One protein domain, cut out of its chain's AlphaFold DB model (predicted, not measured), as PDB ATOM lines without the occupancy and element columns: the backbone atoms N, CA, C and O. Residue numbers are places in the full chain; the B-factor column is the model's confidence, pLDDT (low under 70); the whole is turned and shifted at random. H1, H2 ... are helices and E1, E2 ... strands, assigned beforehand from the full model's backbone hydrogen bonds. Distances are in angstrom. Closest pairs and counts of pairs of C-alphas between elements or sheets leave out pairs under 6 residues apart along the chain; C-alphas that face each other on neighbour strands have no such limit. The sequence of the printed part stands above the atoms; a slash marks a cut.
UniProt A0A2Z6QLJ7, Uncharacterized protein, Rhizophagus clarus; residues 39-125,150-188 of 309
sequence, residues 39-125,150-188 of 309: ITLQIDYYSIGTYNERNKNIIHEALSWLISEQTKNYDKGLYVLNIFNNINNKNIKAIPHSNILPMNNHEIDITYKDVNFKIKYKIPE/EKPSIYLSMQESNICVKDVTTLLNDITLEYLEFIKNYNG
ATOM      1  N   ILE A  39     -22.062  41.264  55.378       78.81
ATOM      2  CA  ILE A  39     -22.842  42.339  54.764       78.81
ATOM      3  C   ILE A  39     -24.303  42.050  55.065       78.81
ATOM      4  O   ILE A  39     -24.830  41.030  54.622       78.81
ATOM      5  N   THR A  40     -24.940  42.948  55.813       82.44
ATOM      6  CA  THR A  40     -26.377  42.904  56.087       82.44
ATOM      7  C   THR A  40     -27.055  44.098  55.433       82.44
ATOM      8  O   THR A  40     -26.659  45.240  55.661       82.44
ATOM      9  N   LEU A  41     -28.087  43.841  54.633       84.81
ATOM     10  CA  LEU A  41     -28.862  44.849  53.920       84.81
ATOM     11  C   LEU A  41     -30.307  44.828  54.422       84.81
ATOM     12  O   LEU A  41     -30.942  43.774  54.458       84.81
ATOM     13  N   GLN A  42     -30.814  45.992  54.831       87.94
ATOM     14  CA  GLN A  42     -32.210  46.181  55.221       87.94
ATOM     15  C   GLN A  42     -33.031  46.604  54.003       87.94
ATOM     16  O   GLN A  42     -32.683  47.557  53.310       87.94
ATOM     17  N   ILE A  43     -34.133  45.903  53.769       85.81
ATOM     18  CA  ILE A  43     -35.040  46.122  52.648       85.81
ATOM     19  C   ILE A  43     -36.410  46.420  53.230       85.81
ATOM     20  O   ILE A  43     -37.092  45.537  53.760       85.81
ATOM     21  N   ASP A  44     -36.797  47.686  53.148       83.44
ATOM     22  CA  ASP A  44     -38.074  48.139  53.676       83.44
ATOM     23  C   ASP A  44     -39.237  47.684  52.801       83.44
ATOM     24  O   ASP A  44     -39.118  47.561  51.579       83.44
ATOM     25  N   TYR A  45     -40.380  47.450  53.445       79.19
ATOM     26  CA  TYR A  45     -41.609  47.039  52.768       79.19
ATOM     27  C   TYR A  45     -42.129  48.105  51.794       79.19
ATOM     28  O   TYR A  45     -42.641  47.779  50.722       79.19
ATOM     29  N   TYR A  46     -42.000  49.381  52.164       78.94
ATOM     30  CA  TYR A  46     -42.428  50.512  51.348       78.94
ATOM     31  C   TYR A  46     -41.224  51.233  50.742       78.94
ATOM     32  O   TYR A  46     -40.224  51.460  51.418       78.94
ATOM     33  N   SER A  47     -41.348  51.635  49.482       76.62
ATOM     34  CA  SER A  47     -40.486  52.617  48.836       76.62
ATOM     35  C   SER A  47     -41.178  53.983  48.811       76.62
ATOM     36  O   SER A  47     -42.408  54.079  48.779       76.62
ATOM     37  N   ILE A  48     -40.382  55.052  48.846       73.25
ATOM     38  CA  ILE A  48     -40.876  56.431  48.788       73.25
ATOM     39  C   ILE A  48     -40.770  56.912  47.340       73.25
ATOM     40  O   ILE A  48     -39.681  56.950  46.767       73.25
ATOM     41  N   GLY A  49     -41.912  57.243  46.736       61.88
ATOM     42  CA  GLY A  49     -41.990  57.820  45.397       61.88
ATOM     43  C   GLY A  49     -41.594  59.299  45.361       61.88
ATOM     44  O   GLY A  49     -41.446  59.954  46.391       61.88
ATOM     45  N   THR A  50     -41.489  59.861  44.155       62.81
ATOM     46  CA  THR A  50     -41.105  61.270  43.928       62.81
ATOM     47  C   THR A  50     -42.035  62.279  44.603       62.81
ATOM     48  O   THR A  50     -41.603  63.372  44.949       62.81
ATOM     49  N   TYR A  51     -43.299  61.907  44.815       66.06
ATOM     50  CA  TYR A  51     -44.317  62.728  45.479       66.06
ATOM     51  C   TYR A  51     -44.549  62.332  46.944       66.06
ATOM     52  O   TYR A  51     -45.607  62.603  47.502       66.06
ATOM     53  N   ASN A  52     -43.569  61.673  47.575       69.62
ATOM     54  CA  ASN A  52     -43.668  61.143  48.939       69.62
ATOM     55  C   ASN A  52     -44.802  60.109  49.127       69.62
ATOM     56  O   ASN A  52     -45.284  59.867  50.234       69.62
ATOM     57  N   GLU A  53     -45.229  59.493  48.027       69.94
ATOM     58  CA  GLU A  53     -46.196  58.402  48.012       69.94
ATOM     59  C   GLU A  53     -45.512  57.104  48.451       69.94
ATOM     60  O   GLU A  53     -44.420  56.780  47.975       69.94
ATOM     61  N   ARG A  54     -46.147  56.349  49.353       67.94
ATOM     62  CA  ARG A  54     -45.641  55.038  49.777       67.94
ATOM     63  C   ARG A  54     -46.101  53.974  48.793       67.94
ATOM     64  O   ARG A  54     -47.268  53.589  48.792       67.94
ATOM     65  N   ASN A  55     -45.168  53.474  47.998       68.88
ATOM     66  CA  ASN A  55     -45.394  52.350  47.101       68.88
ATOM     67  C   ASN A  55     -44.818  51.076  47.714       68.88
ATOM     68  O   ASN A  55     -43.939  51.131  48.569       68.88
ATOM     69  N   LYS A  56     -45.317  49.908  47.310       74.06
ATOM     70  CA  LYS A  56     -44.684  48.649  47.718       74.06
ATOM     71  C   LYS A  56     -43.306  48.543  47.075       74.06
ATOM     72  O   LYS A  56     -43.130  48.882  45.905       74.06
ATOM     73  N   ASN A  57     -42.331  48.080  47.846       79.69
ATOM     74  CA  ASN A  57     -40.983  47.881  47.346       79.69
ATOM     75  C   ASN A  57     -40.911  46.588  46.523       79.69
ATOM     76  O   ASN A  57     -41.102  45.497  47.052       79.69
ATOM     77  N   ILE A  58     -40.587  46.703  45.235       78.75
ATOM     78  CA  ILE A  58     -40.536  45.551  44.329       78.75
ATOM     79  C   ILE A  58     -39.463  44.527  44.714       78.75
ATOM     80  O   ILE A  58     -39.657  43.330  44.530       78.75
ATOM     81  N   ILE A  59     -38.357  44.984  45.309       83.25
ATOM     82  CA  ILE A  59     -37.284  44.107  45.795       83.25
ATOM     83  C   ILE A  59     -37.785  43.303  47.000       83.25
ATOM     84  O   ILE A  59     -37.487  42.116  47.134       83.25
ATOM     85  N   HIS A  60     -38.590  43.933  47.864       86.81
ATOM     86  CA  HIS A  60     -39.235  43.253  48.989       86.81
ATOM     87  C   HIS A  60     -40.215  42.185  48.497       86.81
ATOM     88  O   HIS A  60     -40.194  41.059  48.995       86.81
ATOM     89  N   GLU A  61     -41.026  42.506  47.485       80.56
ATOM     90  CA  GLU A  61     -41.957  41.553  46.873       80.56
ATOM     91  C   GLU A  61     -41.228  40.370  46.220       80.56
ATOM     92  O   GLU A  61     -41.622  39.222  46.432       80.56
ATOM     93  N   ALA A  62     -40.130  40.629  45.506       83.38
ATOM     94  CA  ALA A  62     -39.321  39.596  44.868       83.38
ATOM     95  C   ALA A  62     -38.679  38.640  45.883       83.38
ATOM     96  O   ALA A  62     -38.745  37.421  45.727       83.38
ATOM     97  N   LEU A  63     -38.110  39.173  46.968       87.06
ATOM     98  CA  LEU A  63     -37.558  38.341  48.039       87.06
ATOM     99  C   LEU A  63     -38.643  37.562  48.770       87.06
ATOM    100  O   LEU A  63     -38.466  36.378  49.036       87.06
ATOM    101  N   SER A  64     -39.772  38.202  49.065       84.94
ATOM    102  CA  SER A  64     -40.934  37.544  49.664       84.94
ATOM    103  C   SER A  64     -41.401  36.352  48.818       84.94
ATOM    104  O   SER A  64     -41.676  35.280  49.356       84.94
ATOM    105  N   TRP A  65     -41.432  36.512  47.490       83.75
ATOM    106  CA  TRP A  65     -41.728  35.436  46.545       83.75
ATOM    107  C   TRP A  65     -40.695  34.303  46.606       83.75
ATOM    108  O   TRP A  65     -41.085  33.151  46.786       83.75
ATOM    109  N   LEU A  66     -39.399  34.618  46.536       85.38
ATOM    110  CA  LEU A  66     -38.328  33.618  46.604       85.38
ATOM    111  C   LEU A  66     -38.381  32.816  47.914       85.38
ATOM    112  O   LEU A  66     -38.310  31.588  47.905       85.38
ATOM    113  N   ILE A  67     -38.556  33.511  49.041       82.75
ATOM    114  CA  ILE A  67     -38.700  32.905  50.370       82.75
ATOM    115  C   ILE A  67     -39.905  31.970  50.384       82.75
ATOM    116  O   ILE A  67     -39.813  30.838  50.858       82.75
ATOM    117  N   SER A  68     -41.034  32.424  49.841       80.44
ATOM    118  CA  SER A  68     -42.240  31.612  49.773       80.44
ATOM    119  C   SER A  68     -42.040  30.356  48.927       80.44
ATOM    120  O   SER A  68     -42.503  29.297  49.337       80.44
ATOM    121  N   GLU A  69     -41.354  30.434  47.784       79.44
ATOM    122  CA  GLU A  69     -41.082  29.262  46.942       79.44
ATOM    123  C   GLU A  69     -40.208  28.231  47.665       79.44
ATOM    124  O   GLU A  69     -40.516  27.041  47.636       79.44
ATOM    125  N   GLN A  70     -39.167  28.668  48.378       79.00
ATOM    126  CA  GLN A  70     -38.277  27.750  49.097       79.00
ATOM    127  C   GLN A  70     -38.899  27.166  50.365       79.00
ATOM    128  O   GLN A  70     -38.685  25.993  50.673       79.00
ATOM    129  N   THR A  71     -39.706  27.949  51.083       75.69
ATOM    130  CA  THR A  71     -40.337  27.505  52.337       75.69
ATOM    131  C   THR A  71     -41.489  26.523  52.124       75.69
ATOM    132  O   THR A  71     -41.869  25.843  53.074       75.69
ATOM    133  N   LYS A  72     -42.007  26.352  50.895       71.94
ATOM    134  CA  LYS A  72     -43.011  25.311  50.578       71.94
ATOM    135  C   LYS A  72     -42.561  23.900  50.953       71.94
ATOM    136  O   LYS A  72     -43.404  23.070  51.275       71.94
ATOM    137  N   ASN A  73     -41.257  23.638  50.896       67.75
ATOM    138  CA  ASN A  73     -40.680  22.316  51.141       67.75
ATOM    139  C   ASN A  73     -40.220  22.126  52.598       67.75
ATOM    140  O   ASN A  73     -39.546  21.145  52.901       67.75
ATOM    141  N   TYR A  74     -40.510  23.081  53.488       73.31
ATOM    142  CA  TYR A  74     -40.082  23.030  54.883       73.31
ATOM    143  C   TYR A  74     -41.175  22.396  55.747       73.31
ATOM    144  O   TYR A  74     -42.285  22.912  55.842       73.31
ATOM    145  N   ASP A  75     -40.829  21.328  56.462       62.69
ATOM    146  CA  ASP A  75     -41.789  20.577  57.287       62.69
ATOM    147  C   ASP A  75     -42.041  21.202  58.675       62.69
ATOM    148  O   ASP A  75     -42.909  20.752  59.426       62.69
ATOM    149  N   LYS A  76     -41.246  22.207  59.071       65.62
ATOM    150  CA  LYS A  76     -41.267  22.826  60.409       65.62
ATOM    151  C   LYS A  76     -41.040  24.338  60.319       65.62
ATOM    152  O   LYS A  76     -40.273  24.804  59.480       65.62
ATOM    153  N   GLY A  77     -41.681  25.096  61.208       66.00
ATOM    154  CA  GLY A  77     -41.495  26.547  61.345       66.00
ATOM    155  C   GLY A  77     -42.784  27.284  61.709       66.00
ATOM    156  O   GLY A  77     -43.877  26.730  61.616       66.00
ATOM    157  N   LEU A  78     -42.648  28.537  62.147       63.41
ATOM    158  CA  LEU A  78     -43.773  29.448  62.367       63.41
ATOM    159  C   LEU A  78     -43.821  30.437  61.210       63.41
ATOM    160  O   LEU A  78     -42.890  31.222  61.027       63.41
ATOM    161  N   TYR A  79     -44.916  30.405  60.459       71.19
ATOM    162  CA  TYR A  79     -45.091  31.233  59.276       71.19
ATOM    163  C   TYR A  79     -46.353  32.089  59.372       71.19
ATOM    164  O   TYR A  79     -47.371  31.677  59.928       71.19
ATOM    165  N   VAL A  80     -46.286  33.284  58.797       67.44
ATOM    166  CA  VAL A  80     -47.400  34.208  58.616       67.44
ATOM    167  C   VAL A  80     -47.809  34.169  57.154       67.44
ATOM    168  O   VAL A  80     -46.992  34.400  56.267       67.44
ATOM    169  N   LEU A  81     -49.091  33.912  56.906       65.62
ATOM    170  CA  LEU A  81     -49.674  34.015  55.579       65.62
ATOM    171  C   LEU A  81     -50.148  35.451  55.342       65.62
ATOM    172  O   LEU A  81     -51.188  35.863  55.858       65.62
ATOM    173  N   ASN A  82     -49.419  36.202  54.523       58.84
ATOM    174  CA  ASN A  82     -49.898  37.498  54.055       58.84
ATOM    175  C   ASN A  82     -50.784  37.307  52.817       58.84
ATOM    176  O   ASN A  82     -50.296  37.121  51.703       58.84
ATOM    177  N   ILE A  83     -52.102  37.370  53.009       52.81
ATOM    178  CA  ILE A  83     -53.062  37.382  51.901       52.81
ATOM    179  C   ILE A  83     -53.118  38.805  51.348       52.81
ATOM    180  O   ILE A  83     -53.616  39.726  51.997       52.81
ATOM    181  N   PHE A  84     -52.603  39.003  50.137       49.50
ATOM    182  CA  PHE A  84     -52.863  40.233  49.404       49.50
ATOM    183  C   PHE A  84     -54.318  40.203  48.926       49.50
ATOM    184  O   PHE A  84     -54.694  39.347  48.126       49.50
ATOM    185  N   ASN A  85     -55.143  41.131  49.417       38.16
ATOM    186  CA  ASN A  85     -56.501  41.344  48.918       38.16
ATOM    187  C   ASN A  85     -56.448  41.846  47.468       38.16
ATOM    188  O   ASN A  85     -56.555  43.038  47.205       38.16
ATOM    189  N   ASN A  86     -56.289  40.930  46.519       39.84
ATOM    190  CA  ASN A  86     -56.694  41.135  45.132       39.84
ATOM    191  C   ASN A  86     -57.713  40.052  44.744       39.84
ATOM    192  O   ASN A  86     -57.630  39.389  43.709       39.84
ATOM    193  N   ILE A  87     -58.665  39.815  45.654       36.88
ATOM    194  CA  ILE A  87     -59.718  38.806  45.527       36.88
ATOM    195  C   ILE A  87     -60.854  39.399  44.685       36.88
ATOM    196  O   ILE A  87     -61.933  39.688  45.182       36.88
ATOM    197  N   ASN A  88     -60.597  39.577  43.390       40.59
ATOM    198  CA  ASN A  88     -61.646  39.694  42.370       40.59
ATOM    199  C   ASN A  88     -61.596  38.538  41.353       40.59
ATOM    200  O   ASN A  88     -62.356  38.523  40.388       40.59
ATOM    201  N   ASN A  89     -60.752  37.525  41.573       39.91
ATOM    202  CA  ASN A  89     -60.684  36.343  40.715       39.91
ATOM    203  C   ASN A  89     -61.472  35.180  41.335       39.91
ATOM    204  O   ASN A  89     -60.982  34.481  42.213       39.91
ATOM    205  N   LYS A  90     -62.684  34.918  40.824       35.72
ATOM    206  CA  LYS A  90     -63.542  33.768  41.190       35.72
ATOM    207  C   LYS A  90     -62.991  32.385  40.778       35.72
ATOM    208  O   LYS A  90     -63.683  31.390  40.939       35.72
ATOM    209  N   ASN A  91     -61.757  32.297  40.278       37.56
ATOM    210  CA  ASN A  91     -61.125  31.053  39.822       37.56
ATOM    211  C   ASN A  91     -59.805  30.790  40.562       37.56
ATOM    212  O   ASN A  91     -58.740  30.694  39.953       37.56
ATOM    213  N   ILE A  92     -59.865  30.672  41.887       38.84
ATOM    214  CA  ILE A  92     -58.718  30.272  42.710       38.84
ATOM    215  C   ILE A  92     -58.635  28.738  42.682       38.84
ATOM    216  O   ILE A  92     -59.158  28.065  43.562       38.84
ATOM    217  N   LYS A  93     -58.016  28.161  41.642       37.59
ATOM    218  CA  LYS A  93     -57.584  26.743  41.666       37.59
ATOM    219  C   LYS A  93     -56.246  26.543  42.399       37.59
ATOM    220  O   LYS A  93     -55.841  25.412  42.625       37.59
ATOM    221  N   ALA A  94     -55.593  27.630  42.797       39.66
ATOM    222  CA  ALA A  94     -54.449  27.660  43.697       39.66
ATOM    223  C   ALA A  94     -54.492  29.000  44.439       39.66
ATOM    224  O   ALA A  94     -54.725  30.027  43.798       39.66
ATOM    225  N   ILE A  95     -54.316  28.987  45.764       43.34
ATOM    226  CA  ILE A  95     -54.166  30.201  46.583       43.34
ATOM    227  C   ILE A  95     -53.102  31.065  45.889       43.34
ATOM    228  O   ILE A  95     -52.011  30.544  45.645       43.34
ATOM    229  N   PRO A  96     -53.399  32.315  45.488       42.34
ATOM    230  CA  PRO A  96     -52.437  33.116  44.747       42.34
ATOM    231  C   PRO A  96     -51.212  33.307  45.633       42.34
ATOM    232  O   PRO A  96     -51.335  33.940  46.679       42.34
ATOM    233  N   HIS A  97     -50.100  32.676  45.237       52.09
ATOM    234  CA  HIS A  97     -48.751  32.762  45.805       52.09
ATOM    235  C   HIS A  97     -48.748  33.307  47.225       52.09
ATOM    236  O   HIS A  97     -48.438  34.468  47.486       52.09
ATOM    237  N   SER A  98     -49.225  32.442  48.116       50.75
ATOM    238  CA  SER A  98     -49.294  32.630  49.550       50.75
ATOM    239  C   SER A  98     -47.967  33.200  50.032       50.75
ATOM    240  O   SER A  98     -46.984  32.474  50.027       50.75
ATOM    241  N   ASN A  99     -47.925  34.474  50.419       62.06
ATOM    242  CA  ASN A  99     -46.734  35.109  50.972       62.06
ATOM    243  C   ASN A  99     -46.506  34.555  52.390       62.06
ATOM    244  O   ASN A  99     -46.830  35.208  53.383       62.06
ATOM    245  N   ILE A 100     -46.106  33.280  52.444       67.56
ATOM    246  CA  ILE A 100     -45.769  32.512  53.636       67.56
ATOM    247  C   ILE A 100     -44.394  33.007  54.034       67.56
ATOM    248  O   ILE A 100     -43.381  32.639  53.446       67.56
ATOM    249  N   LEU A 101     -44.386  33.912  54.999       71.81
ATOM    250  CA  LEU A 101     -43.167  34.499  55.521       71.81
ATOM    251  C   LEU A 101     -42.887  33.915  56.894       71.81
ATOM    252  O   LEU A 101     -43.835  33.657  57.633       71.81
ATOM    253  N   PRO A 102     -41.624  33.721  57.286       68.75
ATOM    254  CA  PRO A 102     -41.319  33.421  58.677       68.75
ATOM    255  C   PRO A 102     -41.896  34.483  59.613       68.75
ATOM    256  O   PRO A 102     -41.944  35.674  59.298       68.75
ATOM    257  N   MET A 103     -42.295  34.045  60.802       68.31
ATOM    258  CA  MET A 103     -42.684  34.946  61.879       68.31
ATOM    259  C   MET A 103     -41.491  35.819  62.319       68.31
ATOM    260  O   MET A 103     -40.329  35.444  62.147       68.31
ATOM    261  N   ASN A 104     -41.774  36.999  62.879       62.00
ATOM    262  CA  ASN A 104     -40.757  37.989  63.251       62.00
ATOM    263  C   ASN A 104     -39.577  37.390  64.026       62.00
ATOM    264  O   ASN A 104     -39.752  36.553  64.909       62.00
ATOM    265  N   ASN A 105     -38.384  37.910  63.744       66.00
ATOM    266  CA  ASN A 105     -37.100  37.527  64.322       66.00
ATOM    267  C   ASN A 105     -36.624  36.097  64.031       66.00
ATOM    268  O   ASN A 105     -35.521  35.761  64.465       66.00
ATOM    269  N   HIS A 106     -37.376  35.294  63.278       71.19
ATOM    270  CA  HIS A 106     -36.904  34.002  62.798       71.19
ATOM    271  C   HIS A 106     -35.933  34.198  61.623       71.19
ATOM    272  O   HIS A 106     -36.202  34.978  60.706       71.19
ATOM    273  N   GLU A 107     -34.797  33.505  61.676       78.50
ATOM    274  CA  GLU A 107     -33.775  33.507  60.628       78.50
ATOM    275  C   GLU A 107     -33.971  32.272  59.738       78.50
ATOM    276  O   GLU A 107     -34.235  31.182  60.245       78.50
ATOM    277  N   ILE A 108     -33.910  32.447  58.420       80.44
ATOM    278  CA  ILE A 108     -33.979  31.356  57.441       80.44
ATOM    279  C   ILE A 108     -32.727  31.411  56.570       80.44
ATOM    280  O   ILE A 108     -32.354  32.486  56.099       80.44
ATOM    281  N   ASP A 109     -32.121  30.252  56.332       83.88
ATOM    282  CA  ASP A 109     -31.057  30.085  55.347       83.88
ATOM    283  C   ASP A 109     -31.676  29.818  53.965       83.88
ATOM    284  O   ASP A 109     -32.493  28.912  53.797       83.88
ATOM    285  N   ILE A 110     -31.310  30.635  52.982       82.62
ATOM    286  CA  ILE A 110     -31.832  30.592  51.613       82.62
ATOM    287  C   ILE A 110     -30.661  30.448  50.655       82.62
ATOM    288  O   ILE A 110     -29.616  31.079  50.821       82.62
ATOM    289  N   THR A 111     -30.852  29.607  49.642       84.19
ATOM    290  CA  THR A 111     -29.838  29.319  48.625       84.19
ATOM    291  C   THR A 111     -30.342  29.781  47.267       84.19
ATOM    292  O   THR A 111     -31.374  29.304  46.806       84.19
ATOM    293  N   TYR A 112     -29.630  30.678  46.588       82.00
ATOM    294  CA  TYR A 112     -29.961  31.104  45.223       82.00
ATOM    295  C   TYR A 112     -28.723  31.013  44.338       82.00
ATOM    296  O   TYR A 112     -27.708  31.621  44.660       82.00
ATOM    297  N   LYS A 113     -28.808  30.261  43.229       82.31
ATOM    298  CA  LYS A 113     -27.688  30.026  42.292       82.31
ATOM    299  C   LYS A 113     -26.371  29.683  43.020       82.31
ATOM    300  O   LYS A 113     -25.353  30.327  42.798       82.31
ATOM    301  N   ASP A 114     -26.431  28.710  43.932       79.25
ATOM    302  CA  ASP A 114     -25.309  28.234  44.764       79.25
ATOM    303  C   ASP A 114     -24.740  29.240  45.783       79.25
ATOM    304  O   ASP A 114     -23.746  28.956  46.449       79.25
ATOM    305  N   VAL A 115     -25.398  30.388  45.971       80.62
ATOM    306  CA  VAL A 115     -25.043  31.376  46.992       80.62
ATOM    307  C   VAL A 115     -25.977  31.244  48.189       80.62
ATOM    308  O   VAL A 115     -27.199  31.329  48.047       80.62
ATOM    309  N   ASN A 116     -25.399  31.076  49.378       83.50
ATOM    310  CA  ASN A 116     -26.143  30.954  50.630       83.50
ATOM    311  C   ASN A 116     -26.209  32.295  51.362       83.50
ATOM    312  O   ASN A 116     -25.191  32.950  51.593       83.50
ATOM    313  N   PHE A 117     -27.406  32.687  51.781       84.81
ATOM    314  CA  PHE A 117     -27.624  33.904  52.552       84.81
ATOM    315  C   PHE A 117     -28.731  33.720  53.579       84.81
ATOM    316  O   PHE A 117     -29.638  32.906  53.425       84.81
ATOM    317  N   LYS A 118     -28.636  34.498  54.652       85.88
ATOM    318  CA  LYS A 118     -29.570  34.449  55.769       85.88
ATOM    319  C   LYS A 118     -30.575  35.571  55.666       85.88
ATOM    320  O   LYS A 118     -30.203  36.717  55.412       85.88
ATOM    321  N   ILE A 119     -31.839  35.258  55.903       84.56
ATOM    322  CA  ILE A 119     -32.924  36.232  55.898       84.56
ATOM    323  C   ILE A 119     -33.581  36.293  57.266       84.56
ATOM    324  O   ILE A 119     -33.945  35.271  57.839       84.56
ATOM    325  N   LYS A 120     -33.787  37.514  57.759       83.19
ATOM    326  CA  LYS A 120     -34.509  37.788  59.000       83.19
ATOM    327  C   LYS A 120     -35.570  38.859  58.786       83.19
ATOM    328  O   LYS A 120     -35.294  39.906  58.208       83.19
ATOM    329  N   TYR A 121     -36.771  38.627  59.308       78.06
ATOM    330  CA  TYR A 121     -37.844  39.624  59.324       78.06
ATOM    331  C   TYR A 121     -37.851  40.377  60.647       78.06
ATOM    332  O   TYR A 121     -37.829  39.754  61.710       78.06
ATOM    333  N   LYS A 122     -37.926  41.709  60.602       75.69
ATOM    334  CA  LYS A 122     -38.073  42.536  61.807       75.69
ATOM    335  C   LYS A 122     -39.117  43.624  61.570       75.69
ATOM    336  O   LYS A 122     -39.066  44.324  60.561       75.69
ATOM    337  N   ILE A 123     -40.059  43.767  62.503       67.75
ATOM    338  CA  ILE A 123     -40.922  44.953  62.567       67.75
ATOM    339  C   ILE A 123     -40.082  46.095  63.162       67.75
ATOM    340  O   ILE A 123     -39.398  45.860  64.164       67.75
ATOM    341  N   PRO A 124     -40.076  47.298  62.565       61.75
ATOM    342  CA  PRO A 124     -39.389  48.447  63.146       61.75
ATOM    343  C   PRO A 124     -39.914  48.743  64.565       61.75
ATOM    344  O   PRO A 124     -41.106  48.702  64.823       61.75
ATOM    345  N   GLU A 125     -39.024  49.032  65.517       54.66
ATOM    346  CA  GLU A 125     -39.369  49.158  66.951       54.66
ATOM    347  C   GLU A 125     -40.139  50.453  67.312       54.66
ATOM    348  O   GLU A 125     -40.496  50.663  68.470       54.66
ATOM    349  N   GLU A 150     -47.440  48.546  60.721       64.81
ATOM    350  CA  GLU A 150     -46.032  48.540  60.324       64.81
ATOM    351  C   GLU A 150     -45.678  47.171  59.737       64.81
ATOM    352  O   GLU A 150     -45.806  46.126  60.382       64.81
ATOM    353  N   LYS A 151     -45.310  47.167  58.454       74.31
ATOM    354  CA  LYS A 151     -44.959  45.946  57.735       74.31
ATOM    355  C   LYS A 151     -43.489  45.613  57.999       74.31
ATOM    356  O   LYS A 151     -42.672  46.531  58.056       74.31
ATOM    357  N   PRO A 152     -43.138  44.327  58.165       77.06
ATOM    358  CA  PRO A 152     -41.780  43.944  58.522       77.06
ATOM    359  C   PRO A 152     -40.809  44.170  57.357       77.06
ATOM    360  O   PRO A 152     -41.094  43.797  56.211       77.06
ATOM    361  N   SER A 153     -39.646  44.736  57.675       82.88
ATOM    362  CA  SER A 153     -38.517  44.844  56.749       82.88
ATOM    363  C   SER A 153     -37.759  43.516  56.687       82.88
ATOM    364  O   SER A 153     -37.702  42.762  57.666       82.88
ATOM    365  N   ILE A 154     -37.178  43.235  55.521       85.62
ATOM    366  CA  ILE A 154     -36.357  42.049  55.264       85.62
ATOM    367  C   ILE A 154     -34.893  42.425  55.477       85.62
ATOM    368  O   ILE A 154     -34.395  43.357  54.854       85.62
ATOM    369  N   TYR A 155     -34.198  41.691  56.339       85.12
ATOM    370  CA  TYR A 155     -32.758  41.809  56.537       85.12
ATOM    371  C   TYR A 155     -32.082  40.636  55.844       85.12
ATOM    372  O   TYR A 155     -32.261  39.492  56.259       85.12
ATOM    373  N   LEU A 156     -31.313  40.922  54.799       86.44
ATOM    374  CA  LEU A 156     -30.531  39.940  54.056       86.44
ATOM    375  C   LEU A 156     -29.083  40.010  54.526       86.44
ATOM    376  O   LEU A 156     -28.481  41.075  54.459       86.44
ATOM    377  N   SER A 157     -28.529  38.900  55.008       85.12
ATOM    378  CA  SER A 157     -27.158  38.815  55.514       85.12
ATOM    379  C   SER A 157     -26.357  37.772  54.747       85.12
ATOM    380  O   SER A 157     -26.751  36.609  54.681       85.12
ATOM    381  N   MET A 158     -25.217  38.177  54.193       82.81
ATOM    382  CA  MET A 158     -24.297  37.296  53.468       82.81
ATOM    383  C   MET A 158     -22.975  37.190  54.222       82.81
ATOM    384  O   MET A 158     -22.483  38.182  54.767       82.81
ATOM    385  N   GLN A 159     -22.409  35.982  54.264       70.94
ATOM    386  CA  GLN A 159     -21.180  35.689  54.994       70.94
ATOM    387  C   GLN A 159     -20.202  34.915  54.105       70.94
ATOM    388  O   GLN A 159     -20.148  33.689  54.163       70.94
ATOM    389  N   GLU A 160     -19.377  35.630  53.342       68.44
ATOM    390  CA  GLU A 160     -18.221  35.052  52.644       68.44
ATOM    391  C   GLU A 160     -17.054  36.044  52.618       68.44
ATOM    392  O   GLU A 160     -17.230  37.251  52.784       68.44
ATOM    393  N   SER A 161     -15.842  35.526  52.423       57.88
ATOM    394  CA  SER A 161     -14.589  36.273  52.569       57.88
ATOM    395  C   SER A 161     -14.339  37.354  51.510       57.88
ATOM    396  O   SER A 161     -13.465  38.181  51.733       57.88
ATOM    397  N   ASN A 162     -15.083  37.368  50.393       65.19
ATOM    398  CA  ASN A 162     -14.830  38.249  49.239       65.19
ATOM    399  C   ASN A 162     -16.081  38.969  48.687       65.19
ATOM    400  O   ASN A 162     -16.018  39.519  47.591       65.19
ATOM    401  N   ILE A 163     -17.210  38.976  49.401       73.94
ATOM    402  CA  ILE A 163     -18.438  39.627  48.908       73.94
ATOM    403  C   ILE A 163     -18.350  41.144  49.100       73.94
ATOM    404  O   ILE A 163     -18.039  41.626  50.190       73.94
ATOM    405  N   CYS A 164     -18.694  41.899  48.059       79.19
ATOM    406  CA  CYS A 164     -18.890  43.343  48.097       79.19
ATOM    407  C   CYS A 164     -20.385  43.699  48.022       79.19
ATOM    408  O   CYS A 164     -21.210  42.934  47.528       79.19
ATOM    409  N   VAL A 165     -20.747  44.916  48.446       81.12
ATOM    410  CA  VAL A 165     -22.115  45.456  48.313       81.12
ATOM    411  C   VAL A 165     -22.616  45.367  46.866       81.12
ATOM    412  O   VAL A 165     -23.790  45.089  46.638       81.12
ATOM    413  N   LYS A 166     -21.722  45.537  45.881       83.75
ATOM    414  CA  LYS A 166     -22.053  45.388  44.458       83.75
ATOM    415  C   LYS A 166     -22.606  43.995  44.141       83.75
ATOM    416  O   LYS A 166     -23.614  43.903  43.445       83.75
ATOM    417  N   ASP A 167     -22.008  42.947  44.692       83.38
ATOM    418  CA  ASP A 167     -22.406  41.563  44.427       83.38
ATOM    419  C   ASP A 167     -23.795  41.271  45.016       83.38
ATOM    420  O   ASP A 167     -24.645  40.651  44.372       83.38
ATOM    421  N   VAL A 168     -24.080  41.833  46.197       83.62
ATOM    422  CA  VAL A 168     -25.418  41.789  46.809       83.62
ATOM    423  C   VAL A 168     -26.443  42.514  45.932       83.62
ATOM    424  O   VAL A 168     -27.540  42.008  45.710       83.62
ATOM    425  N   THR A 169     -26.101  43.684  45.382       85.62
ATOM    426  CA  THR A 169     -27.021  44.410  44.491       85.62
ATOM    427  C   THR A 169     -27.268  43.680  43.172       85.62
ATOM    428  O   THR A 169     -28.400  43.677  42.694       85.62
ATOM    429  N   THR A 170     -26.258  43.021  42.594       87.94
ATOM    430  CA  THR A 170     -26.448  42.201  41.389       87.94
ATOM    431  C   THR A 170     -27.336  40.995  41.670       87.94
ATOM    432  O   THR A 170     -28.240  40.729  40.888       87.94
ATOM    433  N   LEU A 171     -27.163  40.341  42.824       88.62
ATOM    434  CA  LEU A 171     -28.028  39.249  43.270       88.62
ATOM    435  C   LEU A 171     -29.491  39.703  43.414       88.62
ATOM    436  O   LEU A 171     -30.398  39.050  42.905       88.62
ATOM    437  N   LEU A 172     -29.730  40.838  44.080       87.56
ATOM    438  CA  LEU A 172     -31.080  41.384  44.247       87.56
ATOM    439  C   LEU A 172     -31.727  41.744  42.905       87.56
ATOM    440  O   LEU A 172     -32.920  41.503  42.722       87.56
ATOM    441  N   ASN A 173     -30.955  42.294  41.966       87.75
ATOM    442  CA  ASN A 173     -31.443  42.594  40.622       87.75
ATOM    443  C   ASN A 173     -31.843  41.319  39.873       87.75
ATOM    444  O   ASN A 173     -32.932  41.283  39.310       87.75
ATOM    445  N   ASP A 174     -31.017  40.271  39.918       88.50
ATOM    446  CA  ASP A 174     -31.320  38.972  39.309       88.50
ATOM    447  C   ASP A 174     -32.626  38.377  39.856       88.50
ATOM    448  O   ASP A 174     -33.518  38.030  39.080       88.50
ATOM    449  N   ILE A 175     -32.779  38.336  41.186       86.06
ATOM    450  CA  ILE A 175     -33.999  37.844  41.848       86.06
ATOM    451  C   ILE A 175     -35.213  38.689  41.440       86.06
ATOM    452  O   ILE A 175     -36.293  38.161  41.178       86.06
ATOM    453  N   THR A 176     -35.045  40.011  41.364       83.75
ATOM    454  CA  THR A 176     -36.120  40.929  40.966       83.75
ATOM    455  C   THR A 176     -36.536  40.702  39.513       83.75
ATOM    456  O   THR A 176     -37.728  40.707  39.217       83.75
ATOM    457  N   LEU A 177     -35.586  40.478  38.602       81.25
ATOM    458  CA  LEU A 177     -35.877  40.186  37.198       81.25
ATOM    459  C   LEU A 177     -36.631  38.861  37.044       81.25
ATOM    460  O   LEU A 177     -37.651  38.826  36.358       81.25
ATOM    461  N   GLU A 178     -36.191  37.808  37.732       81.50
ATOM    462  CA  GLU A 178     -36.861  36.504  37.718       81.50
ATOM    463  C   GLU A 178     -38.285  36.594  38.288       81.50
ATOM    464  O   GLU A 178     -39.236  36.077  37.698       81.50
ATOM    465  N   TYR A 179     -38.466  37.342  39.380       79.88
ATOM    466  CA  TYR A 179     -39.783  37.635  39.939       79.88
ATOM    467  C   TYR A 179     -40.689  38.387  38.952       79.88
ATOM    468  O   TYR A 179     -41.866  38.058  38.808       79.88
ATOM    469  N   LEU A 180     -40.162  39.384  38.237       74.06
ATOM    470  CA  LEU A 180     -40.922  40.134  37.234       74.06
ATOM    471  C   LEU A 180     -41.355  39.249  36.057       74.06
ATOM    472  O   LEU A 180     -42.494  39.360  35.592       74.06
ATOM    473  N   GLU A 181     -40.483  38.358  35.587       73.25
ATOM    474  CA  GLU A 181     -40.825  37.360  34.567       73.25
ATOM    475  C   GLU A 181     -41.881  36.374  35.076       73.25
ATOM    476  O   GLU A 181     -42.855  36.083  34.374       73.25
ATOM    477  N   PHE A 182     -41.736  35.922  36.321       75.19
ATOM    478  CA  PHE A 182     -42.712  35.079  36.996       75.19
ATOM    479  C   PHE A 182     -44.088  35.757  37.062       75.19
ATOM    480  O   PHE A 182     -45.079  35.163  36.632       75.19
ATOM    481  N   ILE A 183     -44.167  37.014  37.515       67.94
ATOM    482  CA  ILE A 183     -45.417  37.786  37.546       67.94
ATOM    483  C   ILE A 183     -46.012  37.905  36.146       67.94
ATOM    484  O   ILE A 183     -47.218  37.721  35.979       67.94
ATOM    485  N   LYS A 184     -45.190  38.218  35.140       65.94
ATOM    486  CA  LYS A 184     -45.637  38.381  33.752       65.94
ATOM    487  C   LYS A 184     -46.296  37.103  33.228       65.94
ATOM    488  O   LYS A 184     -47.379  37.163  32.647       65.94
ATOM    489  N   ASN A 185     -45.685  35.950  33.491       64.69
ATOM    490  CA  ASN A 185     -46.220  34.645  33.103       64.69
ATOM    491  C   ASN A 185     -47.449  34.248  33.939       64.69
ATOM    492  O   ASN A 185     -48.404  33.673  33.413       64.69
ATOM    493  N   TYR A 186     -47.452  34.573  35.234       63.38
ATOM    494  CA  TYR A 186     -48.503  34.180  36.167       63.38
ATOM    495  C   TYR A 186     -49.781  35.008  36.019       63.38
ATOM    496  O   TYR A 186     -50.879  34.458  35.833       63.38
ATOM    497  N   ASN A 187     -49.651  36.337  36.080       60.78
ATOM    498  CA  ASN A 187     -50.793  37.241  36.027       60.78
ATOM    499  C   ASN A 187     -51.542  37.057  34.711       60.78
ATOM    500  O   ASN A 187     -52.773  37.034  34.718       60.78
ATOM    501  N   GLY A 188     -50.834  36.752  33.622       63.50
ATOM    502  CA  GLY A 188     -51.405  36.720  32.286       63.50
ATOM    503  C   GLY A 188     -52.083  38.044  31.943       63.50
ATOM    504  O   GLY A 188     -52.096  38.991  32.728       63.50
TER     505      GLY A 188
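AT A GLANCE: This is residues 39 to 125 and 150 to 188 of the 309 residues of an uncharacterized protein of Rhizophagus clarus (UniProt A0A2Z6QLJ7). A strongly twisted sheet of four strands, E1, E8, E7 and E6, has two helices over one face: H1 runs across its strands near the middle of the whole, and the longer H2 crosses H1 nearly at a right angle. Two small hairpins add to this body: E4 and E5 pack on H1 through E5, and E2 and E3 lie by the first residues of H1, while residues 88 to 94 of the link between E4 and E5 stick out. The printed part has 126 residues, with two named helices and eight named strands in the order E1, E2, E3, H1, E4, E5, E6, E7, E8, H2. The large sheet runs E1, E8, E7, E6 and is antiparallel throughout, and the class is mixed, helices and strands. The whole is compact, with a radius of gyration of the C-alphas of 15.2 A and spans of 50 by 44 by 33 A.

IN THESE COORDINATES: E1 is residues 39 to 43, 12.9 A long, and its first C-alpha, that of Ile 39, is at (-22.842, 42.339, 54.764). E2 is residues 46 to 48 and E3 residues 54 to 56. H1 is residues 58 to 71, 19.7 A long, beginning with C-alpha 58 at (-40.536, 45.551, 44.329). E4 is residues 79 to 82 and E5 residues 99 to 102. E6 is residues 107 to 112, 16.1 A; E7 is residues 115 to 122, 22.7 A; and E8 is residues 153 to 159, 19.7 A. H2 is residues 165 to 187, 32.3 A, ending with C-alpha 187 at (-50.793, 37.241, 36.027).

HOW THE PARTS SIT: In the sheet of four, E1 and E6 are the edge strands. E1 and E8 are antiparallel at 164 degrees, with N 41 and O 156 within hydrogen-bond range at 2.8 A. E8 and E7 are antiparallel at 147 degrees, with N 155 and O 120 at 2.8 A. E7 and E6 form a hairpin, antiparallel at 145 degrees, with N 119 and O 108 at 2.8 A. H1 and H2 are on the same face of this sheet, and together with it they make two layers, helices on one face of a sheet. H1 has a height over the sheet of 8.5 A and runs across the strands, over E6, at 84 degrees to it on the local plane. H2, at a height of 8.4 A, is over E8 and slantwise to the strands, at 51 degrees to E8 on the local plane. H1 and H2 touch, about perpendicular at 78 degrees; H2 does so with residues 172 to 180 alone, and the closest C-alphas are those of Ala 62 and Thr 176, 5.2 A apart. E4 and E5 form a hairpin, with N 80 and O 101 at 2.7 A. The closest C-alphas of H1 and E5 are those of Ser 68 and Ile 100, 5.3 A apart. E1 runs on into E2 across a break of 2 residues, at 82 degrees. E2 and E3 form a hairpin, with N 47 and O 55 at 2.8 A; E2 and H1 are near each other, and E3 and H2 are apart. In H1 and H2 every O i to N i+4 pair is within hydrogen-bond range.

THE WHOLE: The two C-alphas farthest apart, those of Lys 90 and Ser 161, are 50.3 A from each other. Residues 126 to 149 are not printed, and C-alphas 125 and 150 are 9.4 A apart across this cut, in the link from E7 to E8. The link from E4 to E5, of 16 residues, is long, and its residues 88 to 94 stand free. The mean pLDDT of the printed part is 71.8; 50 residues are under 70, among them residues 49 to 55, 80 to 100 and 183 to 188.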